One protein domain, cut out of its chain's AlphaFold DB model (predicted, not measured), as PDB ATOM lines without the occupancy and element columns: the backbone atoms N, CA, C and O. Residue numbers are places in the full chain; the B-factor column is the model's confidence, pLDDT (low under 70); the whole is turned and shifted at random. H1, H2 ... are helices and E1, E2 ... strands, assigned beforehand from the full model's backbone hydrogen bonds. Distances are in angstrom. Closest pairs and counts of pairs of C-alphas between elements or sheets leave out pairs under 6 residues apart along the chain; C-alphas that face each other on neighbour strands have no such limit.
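AT A GLANCE: This is residues 361 to 518 of the 715 residues of the protein "cyclic nucleotide-binding domain-containing protein 1-like" of Branchiostoma belcheri (UniProt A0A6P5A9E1). Two small antiparallel sheets stand partly face to face as a small, loosely formed sandwich, and the helices gather on the far side of the larger sheet, E1 - E7 - E3 - E5, from the smaller one, E2 - E6 - E4. H1 crosses over one face of the larger sheet, H2 packs on H1 and on H4, H4 touches H5, which runs on from E7 at one end, and a long loop, residues 445 to 477, swings out past the sheets. The printed part has 158 residues, with four named helices, then seven strands, then a last helix, a mixed class of helices and strands. It is compact, with a radius of gyration of the C-alphas of 15.1 A and spans of 45 by 35 by 25 A.

IN THESE COORDINATES: In the larger sheet, E3 is residues 433 to 439, 17.8 A long, E7 is 504 to 509, 15.5 A, E1 is 417 to 420 and E5 is 478 to 481. The smaller sheet has E2, residues 427 to 429, E6, 496 to 499, and E4, 442 to 444. H1, residues 361 to 375, is 20.5 A long and begins with C-alpha 361 at (266.146, 232.180, 219.546). H2 is residues 384 to 394, 15.2 A, H3 is 398 to 401, and H4 is 406 to 415, 14.8 A. H5, residues 510 to 518, 12.2 A, ends with C-alpha 518 at (282.508, 211.160, 241.561).

HOW THE PARTS SIT: The larger sheet is twisted, with edge strands E1 and E5. Within hydrogen-bond range are N 419 and O 505 of the neighbour strands E1 and E7, at 2.9 A, N 436 and O 506 of the neighbours E3 and E7, at 2.9 A, and N 435 and O 479 of the neighbours E3 and E5, at 2.9 A. In the smaller sheet N 428 and O 497 of E2 and E6 are 2.8 A apart, and N 498 and O 443 of E6 and E4 are 2.8 A apart. The closest C-alphas of E2 and E5, Phe 429 and Gly 480, are 7.4 A apart. H1 is on the larger sheet at a height of 10.1 A, over E3 and only just over E1 and E7, with 3 C-alphas on each, and runs across the strands, at 71 degrees to E3 on the local plane; its closest C-alphas to E3 are Ile 368 and Leu 438, 5.9 A. H1 and H2 touch as a helical hairpin, C-alphas 367 and 393 being closest at 6.0 A, opposite ways at a steep tilt of 41 degrees. H2 touches H4 at C-alphas 391 and 413, 5.1 A, and H4 touches H5 at C-alphas 411 and 516, 6.7 A. H4 and H5 only graze the larger sheet, with residues 412 to 415 and 510 to 513; H3 only just grazes it, with 399 to 400. Every O i to N i+4 pair is within hydrogen-bond range in H1, H2 and H5, 4 of 6 are in H4, and H3 is too short for one.

THE WHOLE: The C-alphas farthest apart, Arg 385 and Pro 462, are 45.4 A apart, and the printed part has no cut. The links E4 to E5, 33 residues, and E5 to E6, 14 residues, are long; in the first, residues 450 to 451 pair parallel with 480 to 481 of E5. Mean pLDDT of the printed part is 80.4, and it is under 70 at residue 447, residues 453 to 470 and residues 485 to 493.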
ATOM      1  N   GLN A 361     267.354 232.995 219.486       71.31
ATOM      2  CA  GLN A 361     266.146 232.180 219.546       71.31
ATOM      3  C   GLN A 361     266.060 231.193 218.369       71.31
ATOM      4  O   GLN A 361     265.727 230.032 218.576       71.31
ATOM      5  N   GLN A 362     266.438 231.599 217.151       74.12
ATOM      6  CA  GLN A 362     266.506 230.706 215.987       74.12
ATOM      7  C   GLN A 362     267.610 229.655 216.153       74.12
ATOM      8  O   GLN A 362     267.364 228.479 215.885       74.12
ATOM      9  N   GLN A 363     268.787 230.039 216.663       75.31
ATOM     10  CA  GLN A 363     269.868 229.088 216.937       75.31
ATOM     11  C   GLN A 363     269.485 228.099 218.062       75.31
ATOM     12  O   GLN A 363     269.715 226.898 217.918       75.31
ATOM     13  N   ARG A 364     268.829 228.571 219.138       76.12
ATOM     14  CA  ARG A 364     268.268 227.738 220.225       76.12
ATOM     15  C   ARG A 364     267.221 226.766 219.667       76.12
ATOM     16  O   ARG A 364     267.324 225.568 219.903       76.12
ATOM     17  N   GLN A 365     266.304 227.231 218.815       80.62
ATOM     18  CA  GLN A 365     265.275 226.387 218.196       80.62
ATOM     19  C   GLN A 365     265.849 225.355 217.211       80.62
ATOM     20  O   GLN A 365     265.408 224.204 217.181       80.62
ATOM     21  N   ALA A 366     266.859 225.724 216.417       82.06
ATOM     22  CA  ALA A 366     267.579 224.796 215.544       82.06
ATOM     23  C   ALA A 366     268.362 223.746 216.350       82.06
ATOM     24  O   ALA A 366     268.390 222.567 215.977       82.06
ATOM     25  N   CYS A 367     268.941 224.150 217.483       83.94
ATOM     26  CA  CYS A 367     269.580 223.242 218.421       83.94
ATOM     27  C   CYS A 367     268.574 222.257 219.028       83.94
ATOM     28  O   CYS A 367     268.792 221.054 218.935       83.94
ATOM     29  N   ILE A 368     267.436 222.723 219.551       85.31
ATOM     30  CA  ILE A 368     266.395 221.866 220.144       85.31
ATOM     31  C   ILE A 368     265.882 220.823 219.136       85.31
ATOM     32  O   ILE A 368     265.787 219.641 219.465       85.31
ATOM     33  N   ARG A 369     265.655 221.204 217.870       86.56
ATOM     34  CA  ARG A 369     265.324 220.245 216.791       86.56
ATOM     35  C   ARG A 369     266.421 219.191 216.578       86.56
ATOM     36  O   ARG A 369     266.115 218.029 216.320       86.56
ATOM     37  N   THR A 370     267.687 219.591 216.681       86.56
ATOM     38  CA  THR A 370     268.849 218.701 216.526       86.56
ATOM     39  C   THR A 370     268.980 217.749 217.718       86.56
ATOM     40  O   THR A 370     269.108 216.542 217.516       86.56
ATOM     41  N   LEU A 371     268.846 218.262 218.946       88.00
ATOM     42  CA  LEU A 371     268.815 217.484 220.188       88.00
ATOM     43  C   LEU A 371     267.714 216.422 220.141       88.00
ATOM     44  O   LEU A 371     268.011 215.244 220.313       88.00
ATOM     45  N   ARG A 372     266.474 216.791 219.792       89.06
ATOM     46  CA  ARG A 372     265.355 215.841 219.649       89.06
ATOM     47  C   ARG A 372     265.627 214.726 218.636       89.06
ATOM     48  O   ARG A 372     265.179 213.603 218.837       89.06
ATOM     49  N   LYS A 373     266.365 215.000 217.553       88.31
ATOM     50  CA  LYS A 373     266.752 213.962 216.580       88.31
ATOM     51  C   LYS A 373     267.790 212.989 217.154       88.31
ATOM     52  O   LYS A 373     267.706 211.800 216.864       88.31
ATOM     53  N   ILE A 374     268.743 213.483 217.944       89.44
ATOM     54  CA  ILE A 374     269.833 212.683 218.529       89.44
ATOM     55  C   ILE A 374     269.350 211.877 219.742       89.44
ATOM     56  O   ILE A 374     269.643 210.690 219.847       89.44
ATOM     57  N   LEU A 375     268.588 212.500 220.643       90.00
ATOM     58  CA  LEU A 375     268.178 211.914 221.924       90.00
ATOM     59  C   LEU A 375     267.165 210.764 221.784       90.00
ATOM     60  O   LEU A 375     266.993 210.003 222.729       90.00
ATOM     61  N   ARG A 376     266.562 210.583 220.597       89.94
ATOM     62  CA  ARG A 376     265.809 209.367 220.228       89.94
ATOM     63  C   ARG A 376     266.656 208.093 220.252       89.94
ATOM     64  O   ARG A 376     266.089 207.015 220.367       89.94
ATOM     65  N   LYS A 377     267.981 208.212 220.117       90.44
ATOM     66  CA  LYS A 377     268.931 207.125 220.368       90.44
ATOM     67  C   LYS A 377     269.255 207.053 221.854       90.44
ATOM     68  O   LYS A 377     269.478 208.094 222.492       90.44
ATOM     69  N   MET A 378     269.394 205.844 222.379       86.44
ATOM     70  CA  MET A 378     269.846 205.633 223.750       86.44
ATOM     71  C   MET A 378     271.295 206.121 223.942       86.44
ATOM     72  O   MET A 378     272.068 206.137 222.982       86.44
ATOM     73  N   PRO A 379     271.699 206.517 225.168       86.88
ATOM     74  CA  PRO A 379     273.055 206.979 225.495       86.88
ATOM     75  C   PRO A 379     274.213 206.191 224.861       86.88
ATOM     76  O   PRO A 379     275.158 206.800 224.356       86.88
ATOM     77  N   PHE A 380     274.106 204.856 224.842       86.00
ATOM     78  CA  PHE A 380     275.121 203.920 224.344       86.00
ATOM     79  C   PHE A 380     275.127 203.728 222.812       86.00
ATOM     80  O   PHE A 380     276.083 203.187 222.271       86.00
ATOM     81  N   GLU A 381     274.091 204.178 222.099       89.56
ATOM     82  CA  GLU A 381     273.959 204.054 220.632       89.56
ATOM     83  C   GLU A 381     274.470 205.296 219.879       89.56
ATOM     84  O   GLU A 381     274.450 205.366 218.644       89.56
ATOM     85  N   ARG A 382     274.860 206.335 220.623       90.81
ATOM     86  CA  ARG A 382     275.306 207.620 220.083       90.81
ATOM     87  C   ARG A 382     276.800 207.583 219.798       90.81
ATOM     88  O   ARG A 382     277.603 207.125 220.603       90.81
ATOM     89  N   SER A 383     277.176 208.133 218.651       91.19
ATOM     90  CA  SER A 383     278.575 208.370 218.304       91.19
ATOM     91  C   SER A 383     279.164 209.544 219.098       91.19
ATOM     92  O   SER A 383     278.451 210.477 219.463       91.19
ATOM     93  N   ALA A 384     280.491 209.589 219.249       88.12
ATOM     94  CA  ALA A 384     281.182 210.710 219.905       88.12
ATOM     95  C   ALA A 384     280.866 212.087 219.271       88.12
ATOM     96  O   ALA A 384     280.841 213.110 219.954       88.12
ATOM     97  N   ARG A 385     280.562 212.125 217.962       89.06
ATOM     98  CA  ARG A 385     280.091 213.343 217.271       89.06
ATOM     99  C   ARG A 385     278.696 213.766 217.739       89.06
ATOM    100  O   ARG A 385     278.427 214.958 217.833       89.06
ATOM    101  N   GLU A 386     277.817 212.808 218.022       90.81
ATOM    102  CA  GLU A 386     276.476 213.051 218.554       90.81
ATOM    103  C   GLU A 386     276.521 213.488 220.022       90.81
ATOM    104  O   GLU A 386     275.864 214.473 220.351       90.81
ATOM    105  N   HIS A 387     277.358 212.876 220.871       89.81
ATOM    106  CA  HIS A 387     277.599 213.371 222.237       89.81
ATOM    107  C   HIS A 387     278.134 214.811 222.237       89.81
ATOM    108  O   HIS A 387     277.622 215.652 222.970       89.81
ATOM    109  N   HIS A 388     279.080 215.146 221.350       89.75
ATOM    110  CA  HIS A 388     279.588 216.520 221.204       89.75
ATOM    111  C   HIS A 388     278.523 217.519 220.718       89.75
ATOM    112  O   HIS A 388     278.542 218.688 221.103       89.75
ATOM    113  N   MET A 389     277.571 217.079 219.888       88.69
ATOM    114  CA  MET A 389     276.415 217.901 219.506       88.69
ATOM    115  C   MET A 389     275.431 218.095 220.667       88.69
ATOM    116  O   MET A 389     274.880 219.186 220.792       88.69
ATOM    117  N   VAL A 390     275.239 217.087 221.529       89.62
ATOM    118  CA  VAL A 390     274.440 217.232 222.760       89.62
ATOM    119  C   VAL A 390     275.117 218.205 223.724       89.62
ATOM    120  O   VAL A 390     274.467 219.150 224.154       89.62
ATOM    121  N   TYR A 391     276.423 218.063 223.967       90.69
ATOM    122  CA  TYR A 391     277.225 218.985 224.784       90.69
ATOM    123  C   TYR A 391     277.111 220.441 224.306       90.69
ATOM    124  O   TYR A 391     276.712 221.314 225.075       90.69
ATOM    125  N   LYS A 392     277.349 220.699 223.012       87.75
ATOM    126  CA  LYS A 392     277.155 222.035 222.416       87.75
ATOM    127  C   LYS A 392     275.723 222.548 222.534       87.75
ATOM    128  O   LYS A 392     275.513 223.756 222.537       87.75
ATOM    129  N   GLY A 393     274.745 221.648 222.599       85.62
ATOM    130  CA  GLY A 393     273.365 222.012 222.864       85.62
ATOM    131  C   GLY A 393     273.138 222.425 224.310       85.62
ATOM    132  O   GLY A 393     272.545 223.473 224.529       85.62
ATOM    133  N   LEU A 394     273.662 221.669 225.278       86.31
ATOM    134  CA  LEU A 394     273.597 222.011 226.702       86.31
ATOM    135  C   LEU A 394     274.276 223.363 226.996       86.31
ATOM    136  O   LEU A 394     273.707 224.175 227.717       86.31
ATOM    137  N   GLN A 395     275.412 223.662 226.351       86.12
ATOM    138  CA  GLN A 395     276.100 224.961 226.458       86.12
ATOM    139  C   GLN A 395     275.261 226.173 225.999       86.12
ATOM    140  O   GLN A 395     275.575 227.303 226.363       86.12
ATOM    141  N   LEU A 396     274.210 225.983 225.189       82.44
ATOM    142  CA  LEU A 396     273.327 227.077 224.755       82.44
ATOM    143  C   LEU A 396     272.244 227.434 225.792       82.44
ATOM    144  O   LEU A 396     271.504 228.397 225.573       82.44
ATOM    145  N   PHE A 397     272.142 226.685 226.894       77.88
ATOM    146  CA  PHE A 397     271.222 226.946 228.001       77.88
ATOM    147  C   PHE A 397     272.014 227.461 229.208       77.88
ATOM    148  O   PHE A 397     272.564 226.677 229.979       77.88
ATOM    149  N   SER A 398     272.061 228.789 229.369       70.25
ATOM    150  CA  SER A 398     272.804 229.465 230.446       70.25
ATOM    151  C   SER A 398     272.439 228.935 231.834       70.25
ATOM    152  O   SER A 398     273.318 228.644 232.632       70.25
ATOM    153  N   THR A 399     271.154 228.653 232.076       70.31
ATOM    154  CA  THR A 399     270.668 228.071 233.337       70.31
ATOM    155  C   THR A 399     271.408 226.807 233.769       70.31
ATOM    156  O   THR A 399     271.536 226.597 234.968       70.31
ATOM    157  N   LEU A 400     271.896 225.970 232.847       76.06
ATOM    158  CA  LEU A 400     272.714 224.793 233.165       76.06
ATOM    159  C   LEU A 400     274.217 225.074 233.002       76.06
ATOM    160  O   LEU A 400     275.011 224.621 233.822       76.06
ATOM    161  N   ALA A 401     274.606 225.816 231.962       79.12
ATOM    162  CA  ALA A 401     276.006 226.103 231.653       79.12
ATOM    163  C   ALA A 401     276.701 226.980 232.714       79.12
ATOM    164  O   ALA A 401     277.899 226.825 232.928       79.12
ATOM    165  N   ASP A 402     275.958 227.848 233.404       80.12
ATOM    166  CA  ASP A 402     276.484 228.723 234.460       80.12
ATOM    167  C   ASP A 402     276.620 227.991 235.815       80.12
ATOM    168  O   ASP A 402     277.334 228.450 236.703       80.12
ATOM    169  N   GLN A 403     275.940 226.848 235.990       75.44
ATOM    170  CA  GLN A 403     275.963 226.054 237.229       75.44
ATOM    171  C   GLN A 403     277.085 225.008 237.278       75.44
ATOM    172  O   GLN A 403     277.471 224.575 238.360       75.44
ATOM    173  N   VAL A 404     277.534 224.522 236.119       82.62
ATOM    174  CA  VAL A 404     278.300 223.275 235.997       82.62
ATOM    175  C   VAL A 404     279.491 223.484 235.066       82.62
ATOM    176  O   VAL A 404     279.352 224.055 233.986       82.62
ATOM    177  N   SER A 405     280.672 222.990 235.452       85.75
ATOM    178  CA  SER A 405     281.883 223.150 234.640       85.75
ATOM    179  C   SER A 405     281.759 222.472 233.267       85.75
ATOM    180  O   SER A 405     281.084 221.451 233.104       85.75
ATOM    181  N   ASN A 406     282.460 223.009 232.261       88.06
ATOM    182  CA  ASN A 406     282.438 222.472 230.894       88.06
ATOM    183  C   ASN A 406     282.841 220.983 230.819       88.06
ATOM    184  O   ASN A 406     282.352 220.264 229.949       88.06
ATOM    185  N   GLU A 407     283.699 220.500 231.724       86.94
ATOM    186  CA  GLU A 407     284.070 219.081 231.789       86.94
ATOM    187  C   GLU A 407     282.915 218.202 232.270       86.94
ATOM    188  O   GLU A 407     282.565 217.229 231.602       86.94
ATOM    189  N   VAL A 408     282.273 218.580 233.379       90.19
ATOM    190  CA  VAL A 408     281.114 217.857 233.917       90.19
ATOM    191  C   VAL A 408     279.967 217.881 232.900       90.19
ATOM    192  O   VAL A 408     279.369 216.844 232.623       90.19
ATOM    193  N   LEU A 409     279.728 219.018 232.239       90.00
ATOM    194  CA  LEU A 409     278.708 219.159 231.194       90.00
ATOM    195  C   LEU A 409     278.963 218.248 229.976       90.00
ATOM    196  O   LEU A 409     278.020 217.733 229.364       90.00
ATOM    197  N   LYS A 410     280.234 218.031 229.615       90.38
ATOM    198  CA  LYS A 410     280.645 217.131 228.528       90.38
ATOM    199  C   LYS A 410     280.358 215.669 228.871       90.38
ATOM    200  O   LYS A 410     279.822 214.959 228.022       90.38
ATOM    201  N   GLU A 411     280.650 215.236 230.095       89.75
ATOM    202  CA  GLU A 411     280.320 213.876 230.537       89.75
ATOM    203  C   GLU A 411     278.797 213.702 230.734       89.75
ATOM    204  O   GLU A 411     278.231 212.700 230.297       89.75
ATOM    205  N   MET A 412     278.080 214.705 231.262       89.75
ATOM    206  CA  MET A 412     276.606 214.709 231.362       89.75
ATOM    207  C   MET A 412     275.915 214.526 230.000       89.75
ATOM    208  O   MET A 412     274.897 213.835 229.906       89.75
ATOM    209  N   ALA A 413     276.479 215.084 228.922       89.94
ATOM    210  CA  ALA A 413     275.974 214.898 227.559       89.94
ATOM    211  C   ALA A 413     276.031 213.433 227.073       89.94
ATOM    212  O   ALA A 413     275.294 213.064 226.150       89.94
ATOM    213  N   THR A 414     276.865 212.587 227.691       89.88
ATOM    214  CA  THR A 414     276.869 211.140 227.427       89.88
ATOM    215  C   THR A 414     275.650 210.457 228.046       89.88
ATOM    216  O   THR A 414     275.027 209.632 227.380       89.88
ATOM    217  N   VAL A 415     275.250 210.855 229.262       90.94
ATOM    218  CA  VAL A 415     274.214 210.175 230.062       90.94
ATOM    219  C   VAL A 415     272.792 210.698 229.813       90.94
ATOM    220  O   VAL A 415     271.828 209.973 230.055       90.94
ATOM    221  N   ALA A 416     272.644 211.922 229.290       91.38
ATOM    222  CA  ALA A 416     271.356 212.567 229.010       91.38
ATOM    223  C   ALA A 416     270.367 211.670 228.232       91.38
ATOM    224  O   ALA A 416     270.708 211.093 227.190       91.38
ATOM    225  N   LYS A 417     269.117 211.576 228.694       91.50
ATOM    226  CA  LYS A 417     268.061 210.733 228.097       91.50
ATOM    227  C   LYS A 417     266.915 211.591 227.551       91.50
ATOM    228  O   LYS A 417     266.771 212.752 227.928       91.50
ATOM    229  N   LEU A 418     266.133 211.018 226.636       92.62
ATOM    230  CA  LEU A 418     264.850 211.577 226.205       92.62
ATOM    231  C   LEU A 418     263.745 210.961 227.057       92.62
ATOM    232  O   LEU A 418     263.702 209.740 227.192       92.62
ATOM    233  N   ASP A 419     262.849 211.796 227.557       89.62
ATOM    234  CA  ASP A 419     261.628 211.385 228.236       89.62
ATOM    235  C   ASP A 419     260.407 211.949 227.488       89.62
ATOM    236  O   ASP A 419     260.464 213.056 226.943       89.62
ATOM    237  N   VAL A 420     259.334 211.164 227.357       91.31
ATOM    238  CA  VAL A 420     258.250 211.416 226.388       91.31
ATOM    239  C   VAL A 420     256.883 211.213 227.029       91.31
ATOM    240  O   VAL A 420     256.420 210.084 227.190       91.31
ATOM    241  N   TRP A 421     256.192 212.320 227.283       88.31
ATOM    242  CA  TRP A 421     254.885 212.347 227.932       88.31
ATOM    243  C   TRP A 421     253.802 212.622 226.891       88.31
ATOM    244  O   TRP A 421     253.801 213.653 226.216       88.31
ATOM    245  N   ARG A 422     252.892 211.662 226.706       87.06
ATOM    246  CA  ARG A 422     251.835 211.739 225.680       87.06
ATOM    247  C   ARG A 422     250.519 212.311 226.203       87.06
ATOM    248  O   ARG A 422     249.712 212.766 225.400       87.06
ATOM    249  N   GLU A 423     250.331 212.272 227.514       84.69
ATOM    250  CA  GLU A 423     249.109 212.658 228.214       84.69
ATOM    251  C   GLU A 423     249.247 214.056 228.834       84.69
ATOM    252  O   GLU A 423     250.332 214.487 229.240       84.69
ATOM    253  N   THR A 424     248.127 214.772 228.884       84.56
ATOM    254  CA  THR A 424     247.997 216.132 229.423       84.56
ATOM    255  C   THR A 424     247.409 216.091 230.830       84.56
ATOM    256  O   THR A 424     246.522 215.283 231.097       84.56
ATOM    257  N   GLY A 425     247.853 216.982 231.715       79.31
ATOM    258  CA  GLY A 425     247.424 217.042 233.115       79.31
ATOM    259  C   GLY A 425     248.167 216.076 234.042       79.31
ATOM    260  O   GLY A 425     247.739 215.878 235.177       79.31
ATOM    261  N   VAL A 426     249.274 215.476 233.591       85.50
ATOM    262  CA  VAL A 426     250.048 214.512 234.384       85.50
ATOM    263  C   VAL A 426     251.185 215.235 235.126       85.50
ATOM    264  O   VAL A 426     251.900 216.024 234.501       85.50
ATOM    265  N   PRO A 427     251.369 215.005 236.443       85.62
ATOM    266  CA  PRO A 427     252.463 215.601 237.202       85.62
ATOM    267  C   PRO A 427     253.800 214.907 236.908       85.62
ATOM    268  O   PRO A 427     253.930 213.690 237.041       85.62
ATOM    269  N   VAL A 428     254.811 215.703 236.565       85.06
ATOM    270  CA  VAL A 428     256.202 215.283 236.363       85.06
ATOM    271  C   VAL A 428     257.037 215.779 237.544       85.06
ATOM    272  O   VAL A 428     257.059 216.974 237.848       85.06
ATOM    273  N   PHE A 429     257.718 214.857 238.227       85.38
ATOM    274  CA  PHE A 429     258.442 215.133 239.470       85.38
ATOM    275  C   PHE A 429     259.885 215.602 239.205       85.38
ATOM    276  O   PHE A 429     260.767 214.811 238.869       85.38
ATOM    277  N   GLY A 430     260.162 216.895 239.411       79.75
ATOM    278  CA  GLY A 430     261.499 217.479 239.240       79.75
ATOM    279  C   GLY A 430     262.530 217.097 240.316       79.75
ATOM    280  O   GLY A 430     263.688 217.499 240.225       79.75
ATOM    281  N   ASN A 431     262.144 216.325 241.332       80.69
ATOM    282  CA  ASN A 431     263.023 215.849 242.408       80.69
ATOM    283  C   ASN A 431     263.984 214.711 241.979       80.69
ATOM    284  O   ASN A 431     264.944 214.429 242.694       80.69
ATOM    285  N   GLN A 432     263.740 214.044 240.842       79.69
ATOM    286  CA  GLN A 432     264.552 212.907 240.370       79.69
ATOM    287  C   GLN A 432     265.744 213.335 239.496       79.69
ATOM    288  O   GLN A 432     266.690 212.563 239.298       79.69
ATOM    289  N   GLY A 433     265.706 214.552 238.954       85.38
ATOM    290  CA  GLY A 433     266.706 215.068 238.028       85.38
ATOM    291  C   GLY A 433     266.327 216.418 237.427       85.38
ATOM    292  O   GLY A 433     265.210 216.913 237.593       85.38
ATOM    293  N   LEU A 434     267.262 216.998 236.678       88.88
ATOM    294  CA  LEU A 434     267.027 218.221 235.925       88.88
ATOM    295  C   LEU A 434     266.382 217.876 234.579       88.88
ATOM    296  O   LEU A 434     266.872 217.013 233.845       88.88
ATOM    297  N   HIS A 435     265.297 218.575 234.268       89.38
ATOM    298  CA  HIS A 435     264.502 218.395 233.061       89.38
ATOM    299  C   HIS A 435     264.561 219.671 232.213       89.38
ATOM    300  O   HIS A 435     264.387 220.775 232.726       89.38
ATOM    301  N   LEU A 436     264.786 219.519 230.908       88.62
ATOM    302  CA  LEU A 436     264.783 220.597 229.915       88.62
ATOM    303  C   LEU A 436     263.670 220.344 228.890       88.62
ATOM    304  O   LEU A 436     263.642 219.289 228.252       88.62
ATOM    305  N   VAL A 437     262.783 221.319 228.687       89.62
ATOM    306  CA  VAL A 437     261.643 221.208 227.764       89.62
ATOM    307  C   VAL A 437     262.114 221.290 226.308       89.62
ATOM    308  O   VAL A 437     262.567 222.333 225.842       89.62
ATOM    309  N   LEU A 438     261.986 220.199 225.546       87.75
ATOM    310  CA  LEU A 438     262.314 220.160 224.112       87.75
ATOM    311  C   LEU A 438     261.082 220.354 223.211       87.75
ATOM    312  O   LEU A 438     261.211 220.769 222.054       87.75
ATOM    313  N   LYS A 439     259.893 220.008 223.708       88.88
ATOM    314  CA  LYS A 439     258.594 220.186 223.047       88.88
ATOM    315  C   LYS A 439     257.503 220.291 224.115       88.88
ATOM    316  O   LYS A 439     257.571 219.548 225.089       88.88
ATOM    317  N   GLY A 440     256.489 221.113 223.849       87.44
ATOM    318  CA  GLY A 440     255.312 221.297 224.695       87.44
ATOM    319  C   GLY A 440     255.483 222.438 225.695       87.44
ATOM    320  O   GLY A 440     256.491 223.149 225.663       87.44
ATOM    321  N   SER A 441     254.492 222.587 226.568       87.75
ATOM    322  CA  SER A 441     254.476 223.521 227.694       87.75
ATOM    323  C   SER A 441     254.119 222.796 228.994       87.75
ATOM    324  O   SER A 441     253.346 221.827 229.005       87.75
ATOM    325  N   VAL A 442     254.697 223.266 230.101       87.62
ATOM    326  CA  VAL A 442     254.425 222.751 231.451       87.62
ATOM    327  C   VAL A 442     254.130 223.891 232.422       87.62
ATOM    328  O   VAL A 442     254.738 224.958 232.342       87.62
ATOM    329  N   ARG A 443     253.213 223.667 233.366       86.56
ATOM    330  CA  ARG A 443     252.869 224.638 234.417       86.56
ATOM    331  C   ARG A 443     253.420 224.171 235.772       86.56
ATOM    332  O   ARG A 443     253.076 223.065 236.189       86.56
ATOM    333  N   PRO A 444     254.250 224.958 236.477       84.56
ATOM    334  CA  PRO A 444     254.722 224.589 237.811       84.56
ATOM    335  C   PRO A 444     253.599 224.576 238.855       84.56
ATOM    336  O   PRO A 444     252.880 225.564 238.976       84.56
ATOM    337  N   GLN A 445     253.483 223.494 239.636       76.81
ATOM    338  CA  GLN A 445     252.539 223.402 240.766       76.81
ATOM    339  C   GLN A 445     253.115 223.934 242.083       76.81
ATOM    340  O   GLN A 445     252.364 224.380 242.948       76.81
ATOM    341  N   THR A 446     254.437 223.843 242.248       71.38
ATOM    342  CA  THR A 446     255.151 224.228 243.472       71.38
ATOM    343  C   THR A 446     256.244 225.238 243.178       71.38
ATOM    344  O   THR A 446     256.944 225.113 242.168       71.38
ATOM    345  N   LEU A 447     256.451 226.177 244.101       67.56
ATOM    346  CA  LEU A 447     257.633 227.031 244.138       67.56
ATOM    347  C   LEU A 447     258.589 226.569 245.258       67.56
ATOM    348  O   LEU A 447     258.109 226.211 246.334       67.56
ATOM    349  N   PRO A 448     259.917 226.568 245.028       71.38
ATOM    350  CA  PRO A 448     260.571 226.765 243.731       71.38
ATOM    351  C   PRO A 448     260.268 225.610 242.754       71.38
ATOM    352  O   PRO A 448     259.932 224.503 243.166       71.38
ATOM    353  N   TYR A 449     260.385 225.866 241.447       71.19
ATOM    354  CA  TYR A 449     260.233 224.845 240.390       71.19
ATOM    355  C   TYR A 449     261.576 224.356 239.827       71.19
ATOM    356  O   TYR A 449     261.652 223.315 239.176       71.19
ATOM    357  N   ILE A 450     262.647 225.101 240.096       77.75
ATOM    358  CA  ILE A 450     264.035 224.760 239.803       77.75
ATOM    359  C   ILE A 450     264.863 225.073 241.051       77.75
ATOM    360  O   ILE A 450     264.681 226.133 241.650       77.75
ATOM    361  N   LYS A 451     265.762 224.169 241.449       74.31
ATOM    362  CA  LYS A 451     266.783 224.453 242.469       74.31
ATOM    363  C   LYS A 451     268.147 224.442 241.792       74.31
ATOM    364  O   LYS A 451     268.603 223.379 241.360       74.31
ATOM    365  N   LEU A 452     268.769 225.619 241.703       72.88
ATOM    366  CA  LEU A 452     270.143 225.772 241.224       72.88
ATOM    367  C   LEU A 452     271.132 225.296 242.304       72.88
ATOM    368  O   LEU A 452     270.868 225.475 243.491       72.88
ATOM    369  N   LEU A 453     272.291 224.763 241.907       65.75
ATOM    370  CA  LEU A 453     273.357 224.302 242.817       65.75
ATOM    371  C   LEU A 453     273.862 225.396 243.780       65.75
ATOM    372  O   LEU A 453     274.356 225.098 244.859       65.75
ATOM    373  N   SER A 454     273.723 226.671 243.410       55.81
ATOM    374  CA  SER A 454     274.115 227.825 244.228       55.81
ATOM    375  C   SER A 454     273.042 228.303 245.218       55.81
ATOM    376  O   SER A 454     273.295 229.239 245.976       55.81
ATOM    377  N   GLN A 455     271.840 227.718 245.208       60.12
ATOM    378  CA  GLN A 455     270.701 228.190 245.997       60.12
ATOM    379  C   GLN A 455     270.385 227.251 247.166       60.12
ATOM    380  O   GLN A 455     269.920 226.122 246.980       60.12
ATOM    381  N   VAL A 456     270.544 227.769 248.386       51.72
ATOM    382  CA  VAL A 456     270.010 227.156 249.610       51.72
ATOM    383  C   VAL A 456     268.496 227.387 249.640       51.72
ATOM    384  O   VAL A 456     268.000 228.327 250.252       51.72
ATOM    385  N   ALA A 457     267.765 226.564 248.893       53.50
ATOM    386  CA  ALA A 457     266.308 226.546 248.906       53.50
ATOM    387  C   ALA A 457     265.810 225.640 250.041       53.50
ATOM    388  O   ALA A 457     265.933 224.414 249.960       53.50
ATOM    389  N   GLU A 458     265.241 226.245 251.080       54.25
ATOM    390  CA  GLU A 458     264.442 225.537 252.079       54.25
ATOM    391  C   GLU A 458     263.069 225.182 251.479       54.25
ATOM    392  O   GLU A 458     262.518 225.923 250.665       54.25
ATOM    393  N   PHE A 459     262.538 224.006 251.828       58.72
ATOM    394  CA  PHE A 459     261.275 223.492 251.287       58.72
ATOM    395  C   PHE A 459     260.222 223.386 252.388       58.72
ATOM    396  O   PHE A 459     260.174 222.370 253.102       58.72
ATOM    397  N   ASP A 460     259.366 224.405 252.469       50.88
ATOM    398  CA  ASP A 460     258.242 224.476 253.404       50.88
ATOM    399  C   ASP A 460     257.355 223.222 253.363       50.88
ATOM    400  O   ASP A 460     257.172 222.567 252.329       50.88
ATOM    401  N   CYS A 461     256.798 222.880 254.526       45.19
ATOM    402  CA  CYS A 461     255.950 221.711 254.724       45.19
ATOM    403  C   CYS A 461     254.562 222.124 255.244       45.19
ATOM    404  O   CYS A 461     254.487 222.666 256.345       45.19
ATOM    405  N   PRO A 462     253.463 221.785 254.542       52.28
ATOM    406  CA  PRO A 462     253.406 221.212 253.193       52.28
ATOM    407  C   PRO A 462     253.725 222.260 252.112       52.28
ATOM    408  O   PRO A 462     253.314 223.409 252.233       52.28
ATOM    409  N   THR A 463     254.388 221.855 251.019       56.91
ATOM    410  CA  THR A 463     254.614 222.738 249.858       56.91
ATOM    411  C   THR A 463     253.271 223.280 249.347       56.91
ATOM    412  O   THR A 463     252.409 222.459 249.006       56.91
ATOM    413  N   PRO A 464     253.067 224.609 249.277       56.97
ATOM    414  CA  PRO A 464     251.796 225.177 248.847       56.97
ATOM    415  C   PRO A 464     251.516 224.830 247.381       56.97
ATOM    416  O   PRO A 464     252.375 224.990 246.513       56.97
ATOM    417  N   ILE A 465     250.301 224.349 247.117       59.34
ATOM    418  CA  ILE A 465     249.799 224.103 245.763       59.34
ATOM    419  C   ILE A 465     249.306 225.444 245.221       59.34
ATOM    420  O   ILE A 465     248.400 226.043 245.796       59.34
ATOM    421  N   MET A 466     249.909 225.920 244.133       60.88
ATOM    422  CA  MET A 466     249.514 227.169 243.481       60.88
ATOM    423  C   MET A 466     248.833 226.851 242.151       60.88
ATOM    424  O   MET A 466     249.501 226.445 241.203       60.88
ATOM    425  N   GLU A 467     247.511 227.021 242.075       56.78
ATOM    426  CA  GLU A 467     246.742 226.634 240.879       56.78
ATOM    427  C   GLU A 467     246.787 227.703 239.758       56.78
ATOM    428  O   GLU A 467     246.799 227.339 238.578       56.78
ATOM    429  N   ASP A 468     246.944 228.996 240.101       54.38
ATOM    430  CA  ASP A 468     246.637 230.115 239.179       54.38
ATOM    431  C   ASP A 468     247.721 231.202 238.943       54.38
ATOM    432  O   ASP A 468     247.481 232.117 238.160       54.38
ATOM    433  N   ILE A 469     248.899 231.169 239.590       55.25
ATOM    434  CA  ILE A 469     249.822 232.344 239.615       55.25
ATOM    435  C   ILE A 469     251.198 232.091 238.947       55.25
ATOM    436  O   ILE A 469     251.973 233.026 238.735       55.25
ATOM    437  N   THR A 470     251.542 230.855 238.573       61.12
ATOM    438  CA  THR A 470     252.868 230.536 238.004       61.12
ATOM    439  C   THR A 470     252.927 230.728 236.477       61.12
ATOM    440  O   THR A 470     252.010 230.309 235.768       61.12
ATOM    441  N   PRO A 471     254.003 231.333 235.924       71.25
ATOM    442  CA  PRO A 471     254.175 231.442 234.478       71.25
ATOM    443  C   PRO A 471     254.409 230.062 233.848       71.25
ATOM    444  O   PRO A 471     255.111 229.216 234.407       71.25
ATOM    445  N   GLU A 472     253.841 229.844 232.664       81.06
ATOM    446  CA  GLU A 472     254.013 228.597 231.917       81.06
ATOM    447  C   GLU A 472     255.435 228.493 231.354       81.06
ATOM    448  O   GLU A 472     255.935 229.415 230.707       81.06
ATOM    449  N   LEU A 473     256.090 227.355 231.596       83.00
ATOM    450  CA  LEU A 473     257.428 227.063 231.093       83.00
ATOM    451  C   LEU A 473     257.325 226.500 229.676       83.00
ATOM    452  O   LEU A 473     256.592 225.536 229.421       83.00
ATOM    453  N   GLY A 474     258.067 227.110 228.754       83.56
ATOM    454  CA  GLY A 474     258.007 226.811 227.332       83.56
ATOM    455  C   GLY A 474     259.203 226.011 226.824       83.56
ATOM    456  O   GLY A 474     260.089 225.576 227.560       83.56
ATOM    457  N   VAL A 475     259.241 225.833 225.502       84.31
ATOM    458  CA  VAL A 475     260.325 225.121 224.815       84.31
ATOM    459  C   VAL A 475     261.670 225.822 225.038       84.31
ATOM    460  O   VAL A 475     261.929 226.914 224.530       84.31
ATOM    461  N   GLY A 476     262.556 225.122 225.740       79.38
ATOM    462  CA  GLY A 476     263.903 225.541 226.095       79.38
ATOM    463  C   GLY A 476     264.109 225.828 227.582       79.38
ATOM    464  O   GLY A 476     265.264 226.019 227.966       79.38
ATOM    465  N   ASP A 477     263.054 225.872 228.394       85.31
ATOM    466  CA  ASP A 477     263.156 226.179 229.823       85.31
ATOM    467  C   ASP A 477     263.442 224.919 230.661       85.31
ATOM    468  O   ASP A 477     263.259 223.788 230.196       85.31
ATOM    469  N   CYS A 478     263.941 225.114 231.884       86.50
ATOM    470  CA  CYS A 478     264.414 224.042 232.764       86.50
ATOM    471  C   CYS A 478     263.624 223.996 234.078       86.50
ATOM    472  O   CYS A 478     263.293 225.042 234.636       86.50
ATOM    473  N   PHE A 479     263.402 222.795 234.610       86.88
ATOM    474  CA  PHE A 479     262.806 222.566 235.930       86.88
ATOM    475  C   PHE A 479     263.448 221.359 236.633       86.88
ATOM    476  O   PHE A 479     264.147 220.555 236.012       86.88
ATOM    477  N   GLY A 480     263.222 221.232 237.940       84.44
ATOM    478  CA  GLY A 480     263.823 220.190 238.773       84.44
ATOM    479  C   GLY A 480     265.199 220.558 239.335       84.44
ATOM    480  O   GLY A 480     265.526 221.734 239.508       84.44
ATOM    481  N   THR A 481     265.999 219.550 239.683       84.56
ATOM    482  CA  THR A 481     267.310 219.748 240.320       84.56
ATOM    483  C   THR A 481     268.305 218.630 239.997       84.56
ATOM    484  O   THR A 481     267.918 217.508 239.676       84.56
ATOM    485  N   LEU A 482     269.601 218.938 240.075       81.38
ATOM    486  CA  LEU A 482     270.691 217.963 239.940       81.38
ATOM    487  C   LEU A 482     271.082 217.317 241.282       81.38
ATOM    488  O   LEU A 482     271.678 216.241 241.289       81.38
ATOM    489  N   GLU A 483     270.738 217.945 242.408       77.75
ATOM    490  CA  GLU A 483     271.005 217.421 243.751       77.75
ATOM    491  C   GLU A 483     269.878 216.522 244.246       77.75
ATOM    492  O   GLU A 483     268.697 216.775 244.018       77.75
ATOM    493  N   ARG A 484     270.224 215.494 245.023       70.81
ATOM    494  CA  ARG A 484     269.214 214.722 245.742       70.81
ATOM    495  C   ARG A 484     268.726 215.526 246.948       70.81
ATOM    496  O   ARG A 484     269.503 215.796 247.856       70.81
ATOM    497  N   VAL A 485     267.433 215.840 246.991       67.25
ATOM    498  CA  VAL A 485     266.790 216.375 248.201       67.25
ATOM    499  C   VAL A 485     266.717 215.252 249.240       67.25
ATOM    500  O   VAL A 485     266.073 214.225 249.011       67.25
ATOM    501  N   GLU A 486     267.427 215.404 250.356       59.28
ATOM    502  CA  GLU A 486     267.503 214.370 251.391       59.28
ATOM    503  C   GLU A 486     266.209 214.278 252.224       59.28
ATOM    504  O   GLU A 486     265.457 215.240 252.370       59.28
ATOM    505  N   GLY A 487     265.927 213.083 252.757       53.75
ATOM    506  CA  GLY A 487     264.828 212.855 253.706       53.75
ATOM    507  C   GLY A 487     263.405 212.734 253.137       53.75
ATOM    508  O   GLY A 487     262.472 212.634 253.929       53.75
ATOM    509  N   ARG A 488     263.189 212.727 251.810       59.88
ATOM    510  CA  ARG A 488     261.840 212.608 251.204       59.88
ATOM    511  C   ARG A 488     261.787 211.587 250.051       59.88
ATOM    512  O   ARG A 488     262.803 211.267 249.435       59.88
ATOM    513  N   GLU A 489     260.597 211.047 249.781       59.66
ATOM    514  CA  GLU A 489     260.367 210.008 248.761       59.66
ATOM    515  C   GLU A 489     260.507 210.521 247.316       59.66
ATOM    516  O   GLU A 489     260.249 211.694 247.024       59.66
ATOM    517  N   SER A 490     260.820 209.615 246.380       58.62
ATOM    518  CA  SER A 490     260.959 209.902 244.939       58.62
ATOM    519  C   SER A 490     259.681 210.407 244.257       58.62
ATOM    520  O   SER A 490     259.771 210.996 243.184       58.62
ATOM    521  N   ASN A 491     258.514 210.232 244.888       60.66
ATOM    522  CA  ASN A 491     257.212 210.715 244.407       60.66
ATOM    523  C   ASN A 491     256.710 211.941 245.201       60.66
ATOM    524  O   ASN A 491     255.531 212.293 245.141       60.66
ATOM    525  N   SER A 492     257.580 212.586 245.988       67.19
ATOM    526  CA  SER A 492     257.238 213.835 246.675       67.19
ATOM    527  C   SER A 492     256.862 214.926 245.668       67.19
ATOM    528  O   SER A 492     257.536 215.107 244.658       67.19
ATOM    529  N   ARG A 493     255.806 215.698 245.969       69.75
ATOM    530  CA  ARG A 493     255.255 216.769 245.105       69.75
ATOM    531  C   ARG A 493     256.169 217.999 244.942       69.75
ATOM    532  O   ARG A 493     255.706 219.074 244.595       69.75
ATOM    533  N   ILE A 494     257.461 217.871 245.218       73.00
ATOM    534  CA  ILE A 494     258.432 218.967 245.277       73.00
ATOM    535  C   ILE A 494     259.052 219.150 243.888       73.00
ATOM    536  O   ILE A 494     259.360 218.165 243.217       73.00
ATOM    537  N   LEU A 495     259.219 220.401 243.444       76.12
ATOM    538  CA  LEU A 495     259.623 220.750 242.071       76.12
ATOM    539  C   LEU A 495     258.696 220.124 241.000       76.12
ATOM    540  O   LEU A 495     259.160 219.721 239.934       76.12
ATOM    541  N   THR A 496     257.399 219.968 241.293       82.50
ATOM    542  CA  THR A 496     256.456 219.290 240.381       82.50
ATOM    543  C   THR A 496     255.888 220.252 239.342       82.50
ATOM    544  O   THR A 496     255.498 221.379 239.661       82.50
ATOM    545  N   VAL A 497     255.804 219.787 238.094       85.62
ATOM    546  CA  VAL A 497     255.158 220.500 236.983       85.62
ATOM    547  C   VAL A 497     254.043 219.643 236.379       85.62
ATOM    548  O   VAL A 497     254.171 218.425 236.313       85.62
ATOM    549  N   LEU A 498     252.959 220.263 235.918       88.00
ATOM    550  CA  LEU A 498     251.910 219.607 235.129       88.00
ATOM    551  C   LEU A 498     252.178 219.770 233.635       88.00
ATOM    552  O   LEU A 498     252.459 220.881 233.177       88.00
ATOM    553  N   THR A 499     252.009 218.699 232.861       88.25
ATOM    554  CA  THR A 499     251.956 218.779 231.395       88.25
ATOM    555  C   THR A 499     250.684 219.491 230.929       88.25
ATOM    556  O   THR A 499     249.588 219.118 231.334       88.25
ATOM    557  N   GLN A 500     250.802 220.498 230.058       86.12
ATOM    558  CA  GLN A 500     249.643 221.105 229.376       86.12
ATOM    559  C   GLN A 500     249.476 220.539 227.958       86.12
ATOM    560  O   GLN A 500     248.365 220.287 227.501       86.12
ATOM    561  N   GLU A 501     250.595 220.250 227.290       88.31
ATOM    562  CA  GLU A 501     250.656 219.608 225.973       88.31
ATOM    563  C   GLU A 501     251.415 218.264 226.031       88.31
ATOM    564  O   GLU A 501     252.141 218.008 226.995       88.31
ATOM    565  N   PRO A 502     251.348 217.416 224.982       89.06
ATOM    566  CA  PRO A 502     252.221 216.247 224.836       89.06
ATOM    567  C   PRO A 502     253.708 216.643 224.728       89.06
ATOM    568  O   PRO A 502     254.192 217.038 223.651       89.06
ATOM    569  N   CYS A 503     254.423 216.527 225.849       88.44
ATOM    570  CA  CYS A 503     255.776 217.035 226.053       88.44
ATOM    571  C   CYS A 503     256.893 216.027 225.724       88.44
ATOM    572  O   CYS A 503     256.748 214.812 225.848       88.44
ATOM    573  N   GLU A 504     258.057 216.560 225.349       92.31
ATOM    574  CA  GLU A 504     259.320 215.812 225.278       92.31
ATOM    575  C   GLU A 504     260.369 216.550 226.119       92.31
ATOM    576  O   GLU A 504     260.621 217.735 225.874       92.31
ATOM    577  N   PHE A 505     260.998 215.861 227.072       91.31
ATOM    578  CA  PHE A 505     262.021 216.416 227.962       91.31
ATOM    579  C   PHE A 505     263.389 215.777 227.702       91.31
ATOM    580  O   PHE A 505     263.494 214.582 227.427       91.31
ATOM    581  N   LEU A 506     264.458 216.562 227.821       91.44
ATOM    582  CA  LEU A 506     265.800 216.034 228.072       91.44
ATOM    583  C   LEU A 506     265.940 215.899 229.588       91.44
ATOM    584  O   LEU A 506     265.855 216.908 230.286       91.44
ATOM    585  N   ILE A 507     266.154 214.680 230.081       90.38
ATOM    586  CA  ILE A 507     266.327 214.397 231.510       90.38
ATOM    587  C   ILE A 507     267.774 214.012 231.836       90.38
ATOM    588  O   ILE A 507     268.414 213.233 231.117       90.38
ATOM    589  N   ILE A 508     268.278 214.551 232.946       90.94
ATOM    590  CA  ILE A 508     269.538 214.154 233.579       90.94
ATOM    591  C   ILE A 508     269.244 213.853 235.051       90.94
ATOM    592  O   ILE A 508     268.979 214.759 235.838       90.94
ATOM    593  N   TYR A 509     269.262 212.570 235.416       89.69
ATOM    594  CA  TYR A 509     268.972 212.123 236.782       89.69
ATOM    595  C   TYR A 509     270.045 212.593 237.770       89.69
ATOM    596  O   TYR A 509     271.237 212.483 237.480       89.69
ATOM    597  N   GLY A 510     269.645 213.002 238.978       87.50
ATOM    598  CA  GLY A 510     270.590 213.424 240.024       87.50
ATOM    599  C   GLY A 510     271.568 212.312 240.437       87.50
ATOM    600  O   GLY A 510     272.748 212.559 240.669       87.50
ATOM    601  N   ASN A 511     271.117 211.052 240.414       88.25
ATOM    602  CA  ASN A 511     271.977 209.880 240.636       88.25
ATOM    603  C   ASN A 511     273.038 209.691 239.538       88.25
ATOM    604  O   ASN A 511     274.129 209.200 239.820       88.25
ATOM    605  N   ASP A 512     272.712 210.034 238.290       89.81
ATOM    606  CA  ASP A 512     273.641 209.933 237.162       89.81
ATOM    607  C   ASP A 512     274.627 211.119 237.184       89.81
ATOM    608  O   ASP A 512     275.822 210.916 236.987       89.81
ATOM    609  N   TYR A 513     274.159 212.324 237.536       89.94
ATOM    610  CA  TYR A 513     275.009 213.493 237.801       89.94
ATOM    611  C   TYR A 513     276.026 213.227 238.920       89.94
ATOM    612  O   TYR A 513     277.224 213.408 238.707       89.94
ATOM    613  N   LYS A 514     275.581 212.709 240.077       89.38
ATOM    614  CA  LYS A 514     276.466 212.370 241.202       89.38
ATOM    615  C   LYS A 514     277.581 211.401 240.789       89.38
ATOM    616  O   LYS A 514     278.742 211.671 241.068       89.38
ATOM    617  N   LYS A 515     277.251 210.331 240.053       90.75
ATOM    618  CA  LYS A 515     278.252 209.383 239.528       90.75
ATOM    619  C   LYS A 515     279.248 210.043 238.577       90.75
ATOM    620  O   LYS A 515     280.421 209.694 238.610       90.75
ATOM    621  N   VAL A 516     278.797 210.962 237.719       91.38
ATOM    622  CA  VAL A 516     279.679 211.699 236.798       91.38
ATOM    623  C   VAL A 516     280.659 212.585 237.572       91.38
ATOM    624  O   VAL A 516     281.846 212.583 237.253       91.38
ATOM    625  N   VAL A 517     280.197 213.288 238.611       89.88
ATOM    626  CA  VAL A 517     281.065 214.094 239.487       89.88
ATOM    627  C   VAL A 517     282.078 213.203 240.216       89.88
ATOM    628  O   VAL A 517     283.277 213.426 240.079       89.88
ATOM    629  N   GLU A 518     281.631 212.126 240.872       90.94
ATOM    630  CA  GLU A 518     282.508 211.160 241.561       90.94
ATOM    631  C   GLU A 518     283.554 210.529 240.616       90.94
ATOM    632  O   GLU A 518     284.710 210.332 240.992       90.94
TER     633      GLU A 518